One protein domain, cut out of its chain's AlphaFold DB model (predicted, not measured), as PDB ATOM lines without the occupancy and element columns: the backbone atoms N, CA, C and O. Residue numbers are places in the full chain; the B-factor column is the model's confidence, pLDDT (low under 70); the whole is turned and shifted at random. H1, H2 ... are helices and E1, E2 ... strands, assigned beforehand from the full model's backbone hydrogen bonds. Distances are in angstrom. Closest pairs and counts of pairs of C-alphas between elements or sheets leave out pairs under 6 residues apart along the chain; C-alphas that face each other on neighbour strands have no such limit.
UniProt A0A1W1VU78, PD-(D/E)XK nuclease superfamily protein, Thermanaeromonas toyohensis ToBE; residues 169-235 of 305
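This is residues 169 to 235 of the 305 residues of the protein "PD-(D/E)XK nuclease superfamily protein" of Thermanaeromonas toyohensis ToBE (UniProt A0A1W1VU78). A small two-stranded hairpin, E1 and E2, stands at the last end of one long helix, H3, which makes the long axis; the short helices H1 and H2 pack on H3 at residues 200 to 205. Hairpin residues 224 to 229 stick out. The 67 printed residues run H1, H2, H3, E1, E2, mostly helix, with the sheet antiparallel. The whole is loose, radius of gyration of the C-alphas 14.8 A, spanning 40 by 25 by 25 A.

E1 is residues 223 to 225 and E2 228 to 230. H3, residues 192 to 220, measures 40.4 A from C-alpha 192 at (183.273, 242.420, 237.485) to C-alpha 220 at (168.299, 207.876, 222.706). H1 is residues 172 to 175, H2 180 to 183.

In the hairpin, N 223 and O 230 are 2.8 A apart, within hydrogen-bond range. The closest C-alphas of H3 and E1, Val 217 and Leu 223, are 6.5 A apart. H3 touches H1 with residues 200 to 204 alone, closest C-alphas Lys 175 and Arg 204, 5.6 A. H3 touches H2 with residues 201 to 205 alone, closest C-alphas Ser 180 and Ala 205, 5.6 A. In H3 every O i to N i+4 pair is within hydrogen-bond range; H1 and H2 are too short for one.

The farthest C-alphas, Asp 191 and His 220, are 41.9 A apart. The printed part has no cut, no link is long, and no printed residue is under 70 in pLDDT.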
ATOM      1  N   VAL A 169     167.933 242.464 234.098       85.25
ATOM      2  CA  VAL A 169     168.274 242.762 235.494       85.25
ATOM      3  C   VAL A 169     168.621 241.437 236.172       85.25
ATOM      4  O   VAL A 169     167.717 240.674 236.530       85.25
ATOM      5  N   PRO A 170     169.910 241.072 236.278       84.69
ATOM      6  CA  PRO A 170     170.315 239.793 236.842       84.69
ATOM      7  C   PRO A 170     170.114 239.769 238.356       84.69
ATOM      8  O   PRO A 170     170.375 240.750 239.050       84.69
ATOM      9  N   GLY A 171     169.671 238.629 238.881       85.62
ATOM     10  CA  GLY A 171     169.392 238.464 240.305       85.62
ATOM     11  C   GLY A 171     169.142 237.009 240.687       85.62
ATOM     12  O   GLY A 171     169.391 236.089 239.907       85.62
ATOM     13  N   SER A 172     168.625 236.777 241.896       83.44
ATOM     14  CA  SER A 172     168.351 235.420 242.404       83.44
ATOM     15  C   SER A 172     167.356 234.642 241.532       83.44
ATOM     16  O   SER A 172     167.477 233.425 241.392       83.44
ATOM     17  N   TRP A 173     166.431 235.343 240.874       84.19
ATOM     18  CA  TRP A 173     165.460 234.782 239.928       84.19
ATOM     19  C   TRP A 173     166.098 234.191 238.665       84.19
ATOM     20  O   TRP A 173     165.493 233.329 238.024       84.19
ATOM     21  N   CYS A 174     167.328 234.578 238.306       84.50
ATOM     22  CA  CYS A 174     168.024 233.983 237.162       84.50
ATOM     23  C   CYS A 174     168.200 232.468 237.324       84.50
ATOM     24  O   CYS A 174     168.168 231.758 236.327       84.50
ATOM     25  N   LYS A 175     168.284 231.950 238.557       80.00
ATOM     26  CA  LYS A 175     168.428 230.511 238.841       80.00
ATOM     27  C   LYS A 175     167.248 229.660 238.373       80.00
ATOM     28  O   LYS A 175     167.406 228.466 238.129       80.00
ATOM     29  N   THR A 176     166.060 230.251 238.272       83.38
ATOM     30  CA  THR A 176     164.827 229.541 237.904       83.38
ATOM     31  C   THR A 176     164.195 230.077 236.623       83.38
ATOM     32  O   THR A 176     163.289 229.441 236.086       83.38
ATOM     33  N   CYS A 177     164.706 231.183 236.072       86.44
ATOM     34  CA  CYS A 177     164.189 231.808 234.859       86.44
ATOM     35  C   CYS A 177     164.159 230.836 233.663       86.44
ATOM     36  O   CYS A 177     165.146 230.156 233.371       86.44
ATOM     37  N   GLY A 178     163.016 230.765 232.971       84.50
ATOM     38  CA  GLY A 178     162.826 229.948 231.765       84.50
ATOM     39  C   GLY A 178     163.316 230.606 230.469       84.50
ATOM     40  O   GLY A 178     163.478 229.920 229.466       84.50
ATOM     41  N   TYR A 179     163.592 231.911 230.502       85.50
ATOM     42  CA  TYR A 179     164.014 232.720 229.351       85.50
ATOM     43  C   TYR A 179     165.509 233.060 229.381       85.50
ATOM     44  O   TYR A 179     165.941 234.024 228.757       85.50
ATOM     45  N   SER A 180     166.324 232.295 230.115       85.44
ATOM     46  CA  SER A 180     167.747 232.610 230.306       85.44
ATOM     47  C   SER A 180     168.511 232.789 228.994       85.44
ATOM     48  O   SER A 180     169.343 233.683 228.918       85.44
ATOM     49  N   PHE A 181     168.185 232.013 227.951       82.88
ATOM     50  CA  PHE A 181     168.792 232.145 226.620       82.88
ATOM     51  C   PHE A 181     168.469 233.464 225.924       82.88
ATOM     52  O   PHE A 181     169.335 234.009 225.252       82.88
ATOM     53  N   ASN A 182     167.255 233.993 226.091       82.69
ATOM     54  CA  ASN A 182     166.866 235.281 225.515       82.69
ATOM     55  C   ASN A 182     167.649 236.439 226.144       82.69
ATOM     56  O   ASN A 182     167.810 237.477 225.516       82.69
ATOM     57  N   CYS A 183     168.146 236.247 227.367       80.69
ATOM     58  CA  CYS A 183     168.978 237.215 228.066       80.69
ATOM     59  C   CYS A 183     170.483 236.999 227.842       80.69
ATOM     60  O   CYS A 183     171.266 237.726 228.450       80.69
ATOM     61  N   LEU A 184     170.916 236.002 227.057       80.31
ATOM     62  CA  LEU A 184     172.336 235.783 226.766       80.31
ATOM     63  C   LEU A 184     172.799 236.745 225.673       80.31
ATOM     64  O   LEU A 184     172.876 236.380 224.503       80.31
ATOM     65  N   ASP A 185     173.146 237.962 226.074       73.06
ATOM     66  CA  ASP A 185     174.064 238.768 225.280       73.06
ATOM     67  C   ASP A 185     175.492 238.349 225.645       73.06
ATOM     68  O   ASP A 185     175.953 238.584 226.766       73.06
ATOM     69  N   ILE A 186     176.149 237.621 224.738       70.38
ATOM     70  CA  ILE A 186     177.502 237.080 224.936       70.38
ATOM     71  C   ILE A 186     178.513 238.118 224.441       70.38
ATOM     72  O   ILE A 186     179.328 237.860 223.557       70.38
ATOM     73  N   ALA A 187     178.423 239.321 224.996       80.12
ATOM     74  CA  ALA A 187     179.493 240.299 224.931       80.12
ATOM     75  C   ALA A 187     180.477 240.054 226.083       80.12
ATOM     76  O   ALA A 187     180.107 239.531 227.140       80.12
ATOM     77  N   GLU A 188     181.743 240.416 225.879       84.44
ATOM     78  CA  GLU A 188     182.723 240.423 226.963       84.44
ATOM     79  C   GLU A 188     182.298 241.472 228.007       84.44
ATOM     80  O   GLU A 188     182.062 242.625 227.632       84.44
ATOM     81  N   PRO A 189     182.150 241.094 229.291       87.56
ATOM     82  CA  PRO A 189     181.727 242.028 230.325       87.56
ATOM     83  C   PRO A 189     182.782 243.120 230.518       87.56
ATOM     84  O   PRO A 189     183.980 242.834 230.561       87.56
ATOM     85  N   GLN A 190     182.338 244.365 230.669       90.88
ATOM     86  CA  GLN A 190     183.225 245.516 230.841       90.88
ATOM     87  C   GLN A 190     183.752 245.632 232.277       90.88
ATOM     88  O   GLN A 190     184.815 246.214 232.501       90.88
ATOM     89  N   ASP A 191     183.040 245.055 233.251       92.12
ATOM     90  CA  ASP A 191     183.447 245.026 234.654       92.12
ATOM     91  C   ASP A 191     183.079 243.717 235.387       92.12
ATOM     92  O   ASP A 191     182.484 242.786 234.839       92.12
ATOM     93  N   ILE A 192     183.470 243.624 236.665       91.06
ATOM     94  CA  ILE A 192     183.273 242.420 237.485       91.06
ATOM     95  C   ILE A 192     181.807 242.178 237.883       91.06
ATOM     96  O   ILE A 192     181.419 241.031 238.119       91.06
ATOM     97  N   VAL A 193     180.992 243.232 237.971       88.62
ATOM     98  CA  VAL A 193     179.559 243.128 238.270       88.62
ATOM     99  C   VAL A 193     178.846 242.554 237.052       88.62
ATOM    100  O   VAL A 193     178.108 241.577 237.188       88.62
ATOM    101  N   GLU A 194     179.141 243.079 235.862       87.19
ATOM    102  CA  GLU A 194     178.669 242.538 234.588       87.19
ATOM    103  C   GLU A 194     179.125 241.090 234.382       87.19
ATOM    104  O   GLU A 194     178.328 240.244 233.967       87.19
ATOM    105  N   ALA A 195     180.370 240.762 234.743       89.19
ATOM    106  CA  ALA A 195     180.882 239.395 234.671       89.19
ATOM    107  C   ALA A 195     180.115 238.440 235.601       89.19
ATOM    108  O   ALA A 195     179.740 237.340 235.188       89.19
ATOM    109  N   GLY A 196     179.824 238.857 236.839       87.75
ATOM    110  CA  GLY A 196     178.998 238.086 237.772       87.75
ATOM    111  C   GLY A 196     177.564 237.891 237.267       87.75
ATOM    112  O   GLY A 196     177.016 236.789 237.329       87.75
ATOM    113  N   ALA A 197     176.977 238.940 236.695       86.00
ATOM    114  CA  ALA A 197     175.675 238.912 236.035       86.00
ATOM    115  C   ALA A 197     175.632 237.955 234.830       86.00
ATOM    116  O   ALA A 197     174.673 237.193 234.666       86.00
ATOM    117  N   LEU A 198     176.654 237.980 233.971       88.81
ATOM    118  CA  LEU A 198     176.796 237.057 232.844       88.81
ATOM    119  C   LEU A 198     176.967 235.612 233.329       88.81
ATOM    120  O   LEU A 198     176.301 234.720 232.805       88.81
ATOM    121  N   ALA A 199     177.770 235.381 234.372       89.00
ATOM    122  CA  ALA A 199     177.958 234.057 234.960       89.00
ATOM    123  C   ALA A 199     176.633 233.446 235.450       89.00
ATOM    124  O   ALA A 199     176.332 232.309 235.097       89.00
ATOM    125  N   LEU A 200     175.793 234.209 236.164       87.06
ATOM    126  CA  LEU A 200     174.471 233.739 236.609       87.06
ATOM    127  C   LEU A 200     173.560 233.334 235.437       87.06
ATOM    128  O   LEU A 200     172.837 232.337 235.514       87.06
ATOM    129  N   ARG A 201     173.588 234.098 234.335       87.12
ATOM    130  CA  ARG A 201     172.806 233.788 233.125       87.12
ATOM    131  C   ARG A 201     173.325 232.526 232.429       87.12
ATOM    132  O   ARG A 201     172.521 231.673 232.044       87.12
ATOM    133  N   LEU A 202     174.647 232.382 232.314       89.38
ATOM    134  CA  LEU A 202     175.300 231.219 231.708       89.38
ATOM    135  C   LEU A 202     175.095 229.944 232.529       89.38
ATOM    136  O   LEU A 202     174.789 228.908 231.946       89.38
ATOM    137  N   GLU A 203     175.201 230.005 233.858       90.19
ATOM    138  CA  GLU A 203     174.923 228.868 234.744       90.19
ATOM    139  C   GLU A 203     173.494 228.357 234.539       90.19
ATOM    140  O   GLU A 203     173.286 227.163 234.319       90.19
ATOM    141  N   ARG A 204     172.506 229.263 234.501       89.06
ATOM    142  CA  ARG A 204     171.120 228.866 234.234       89.06
ATOM    143  C   ARG A 204     170.949 228.252 232.849       89.06
ATOM    144  O   ARG A 204     170.273 227.234 232.710       89.06
ATOM    145  N   ALA A 205     171.500 228.886 231.816       88.50
ATOM    146  CA  ALA A 205     171.430 228.359 230.458       88.50
ATOM    147  C   ALA A 205     172.058 226.959 230.375       88.50
ATOM    148  O   ALA A 205     171.453 226.047 229.811       88.50
ATOM    149  N   LEU A 206     173.210 226.760 231.019       90.38
ATOM    150  CA  LEU A 206     173.883 225.470 231.109       90.38
ATOM    151  C   LEU A 206     173.026 224.420 231.827       90.38
ATOM    152  O   LEU A 206     172.945 223.294 231.346       90.38
ATOM    153  N   ASP A 207     172.361 224.764 232.929       89.94
ATOM    154  CA  ASP A 207     171.462 223.843 233.640       89.94
ATOM    155  C   ASP A 207     170.276 223.402 232.771       89.94
ATOM    156  O   ASP A 207     169.912 222.220 232.755       89.94
ATOM    157  N   VAL A 208     169.699 224.328 231.995       87.88
ATOM    158  CA  VAL A 208     168.638 224.000 231.032       87.88
ATOM    159  C   VAL A 208     169.173 223.075 229.933       87.88
ATOM    160  O   VAL A 208     168.519 222.079 229.617       87.88
ATOM    161  N   LEU A 209     170.368 223.340 229.385       91.56
ATOM    162  CA  LEU A 209     170.996 222.452 228.395       91.56
ATOM    163  C   LEU A 209     171.277 221.068 228.977       91.56
ATOM    164  O   LEU A 209     170.944 220.078 228.338       91.56
ATOM    165  N   LYS A 210     171.837 220.980 230.186       92.62
ATOM    166  CA  LYS A 210     172.120 219.704 230.859       92.62
ATOM    167  C   LYS A 210     170.854 218.892 231.095       92.62
ATOM    168  O   LYS A 210     170.885 217.681 230.914       92.62
ATOM    169  N   THR A 211     169.754 219.544 231.468       92.88
ATOM    170  CA  THR A 211     168.459 218.871 231.644       92.88
ATOM    171  C   THR A 211     167.979 218.273 230.323       92.88
ATOM    172  O   THR A 211     167.725 217.074 230.262       92.88
ATOM    173  N   ARG A 212     167.978 219.064 229.240       93.06
ATOM    174  CA  ARG A 212     167.604 218.590 227.896       93.06
ATOM    175  C   ARG A 212     168.529 217.488 227.378       93.06
ATOM    176  O   ARG A 212     168.065 216.519 226.793       93.06
ATOM    177  N   LEU A 213     169.838 217.624 227.594       92.50
ATOM    178  CA  LEU A 213     170.830 216.614 227.218       92.50
ATOM    179  C   LEU A 213     170.612 215.315 227.992       92.50
ATOM    180  O   LEU A 213     170.708 214.247 227.403       92.50
ATOM    181  N   LYS A 214     170.285 215.394 229.284       93.44
ATOM    182  CA  LYS A 214     169.975 214.223 230.108       93.44
ATOM    183  C   LYS A 214     168.702 213.517 229.638       93.44
ATOM    184  O   LYS A 214     168.709 212.298 229.524       93.44
ATOM    185  N   GLU A 215     167.637 214.266 229.352       94.25
ATOM    186  CA  GLU A 215     166.398 213.725 228.769       94.25
ATOM    187  C   GLU A 215     166.694 213.022 227.439       94.25
ATOM    188  O   GLU A 215     166.365 211.851 227.267       94.25
ATOM    189  N   HIS A 216     167.430 213.691 226.545       94.25
ATOM    190  CA  HIS A 216     167.831 213.119 225.265       94.25
ATOM    191  C   HIS A 216     168.652 211.833 225.426       94.25
ATOM    192  O   HIS A 216     168.325 210.833 224.792       94.25
ATOM    193  N   VAL A 217     169.687 211.843 226.276       93.75
ATOM    194  CA  VAL A 217     170.563 210.685 226.517       93.75
ATOM    195  C   VAL A 217     169.800 209.519 227.146       93.75
ATOM    196  O   VAL A 217     170.033 208.373 226.767       93.75
ATOM    197  N   SER A 218     168.856 209.791 228.052       89.19
ATOM    198  CA  SER A 218     168.014 208.751 228.653       89.19
ATOM    199  C   SER A 218     167.089 208.080 227.634       89.19
ATOM    200  O   SER A 218     166.742 206.914 227.817       89.19
ATOM    201  N   GLU A 219     166.661 208.801 226.597       95.81
ATOM    202  CA  GLU A 219     165.750 208.294 225.564       95.81
ATOM    203  C   GLU A 219     166.488 207.646 224.381       95.81
ATOM    204  O   GLU A 219     166.033 206.634 223.851       95.81
ATOM    205  N   HIS A 220     167.627 208.209 223.969       95.81
ATOM    206  CA  HIS A 220     168.299 207.876 222.706       95.81
ATOM    207  C   HIS A 220     169.698 207.263 222.890       95.81
ATOM    208  O   HIS A 220     170.294 206.797 221.919       95.81
ATOM    209  N   GLY A 221     170.221 207.229 224.118       90.50
ATOM    210  CA  GLY A 221     171.586 206.803 224.423       90.50
ATOM    211  C   GLY A 221     172.624 207.935 224.319       90.50
ATOM    212  O   GLY A 221     172.268 209.101 224.145       90.50
ATOM    213  N   PRO A 222     173.926 207.623 224.471       94.50
ATOM    214  CA  PRO A 222     174.985 208.631 224.509       94.50
ATOM    215  C   PRO A 222     175.069 209.497 223.243       94.50
ATOM    216  O   PRO A 222     174.982 208.995 222.124       94.50
ATOM    217  N   LEU A 223     175.321 210.793 223.428       90.50
ATOM    218  CA  LEU A 223     175.467 211.789 222.367       90.50
ATOM    219  C   LEU A 223     176.934 212.214 222.228       90.50
ATOM    220  O   LEU A 223     177.530 212.707 223.187       90.50
ATOM    221  N   GLN A 224     177.501 212.099 221.028       91.50
ATOM    222  CA  GLN A 224     178.832 212.626 220.717       91.50
ATOM    223  C   GLN A 224     178.739 214.046 220.144       91.50
ATOM    224  O   GLN A 224     177.975 214.299 219.213       91.50
ATOM    225  N   VAL A 225     179.552 214.965 220.665       87.81
ATOM    226  CA  VAL A 225     179.736 216.318 220.127       87.81
ATOM    227  C   VAL A 225     181.234 216.546 219.951       87.81
ATOM    228  O   VAL A 225     181.972 216.617 220.932       87.81
ATOM    229  N   SER A 226     181.687 216.643 218.699       88.94
ATOM    230  CA  SER A 226     183.114 216.666 218.346       88.94
ATOM    231  C   SER A 226     183.866 215.451 218.925       88.94
ATOM    232  O   SER A 226     183.545 214.308 218.598       88.94
ATOM    233  N   ASP A 227     184.860 215.676 219.780       88.50
ATOM    234  CA  ASP A 227     185.692 214.668 220.438       88.50
ATOM    235  C   ASP A 227     185.203 214.297 221.852       88.50
ATOM    236  O   ASP A 227     185.883 213.565 222.570       88.50
ATOM    237  N   GLN A 228     184.017 214.768 222.257       85.12
ATOM    238  CA  GLN A 228     183.461 214.559 223.596       85.12
ATOM    239  C   GLN A 228     182.123 213.815 223.562       85.12
ATOM    240  O   GLN A 228     181.389 213.860 222.574       85.12
ATOM    241  N   TYR A 229     181.788 213.156 224.674       87.69
ATOM    242  CA  TYR A 229     180.572 212.357 224.824       87.69
ATOM    243  C   TYR A 229     179.751 212.788 226.038       87.69
ATOM    244  O   TYR A 229     180.259 212.864 227.158       87.69
ATOM    245  N   TRP A 230     178.452 212.960 225.821       87.62
ATOM    246  CA  TRP A 230     177.430 213.063 226.854       87.62
ATOM    247  C   TRP A 230     176.766 211.699 227.021       87.62
ATOM    248  O   TRP A 230     176.293 211.114 226.052       87.62
ATOM    249  N   GLY A 231     176.738 211.178 228.240       91.00
ATOM    250  CA  GLY A 231     176.228 209.843 228.533       91.00
ATOM    251  C   GLY A 231     175.884 209.701 230.011       91.00
ATOM    252  O   GLY A 231     176.346 210.493 230.837       91.00
ATOM    253  N   ASP A 232     175.099 208.681 230.346       87.31
ATOM    254  CA  ASP A 232     174.884 208.285 231.736       87.31
ATOM    255  C   ASP A 232     176.050 207.409 232.206       87.31
ATOM    256  O   ASP A 232     176.124 206.212 231.925       87.31
ATOM    257  N   TYR A 233     176.985 208.020 232.929       86.12
ATOM    258  CA  TYR A 233     178.104 207.316 233.548       86.12
ATOM    259  C   TYR A 233     177.741 206.944 234.986       86.12
ATOM    260  O   TYR A 233     177.596 207.808 235.854       86.12
ATOM    261  N   SER A 234     177.599 205.650 235.261       84.56
ATOM    262  CA  SER A 234     177.390 205.157 236.622       84.56
ATOM    263  C   SER A 234     178.720 204.925 237.333       84.56
ATOM    264  O   SER A 234     179.635 204.334 236.761       84.56
ATOM    265  N   TYR A 235     178.793 205.292 238.610       85.50
ATOM    266  CA  TYR A 235     179.844 204.844 239.519       85.50
ATOM    267  C   TYR A 235     179.204 204.176 240.738       85.50
ATOM    268  O   TYR A 235     178.122 204.565 241.183       85.50
TER     269      TYR A 235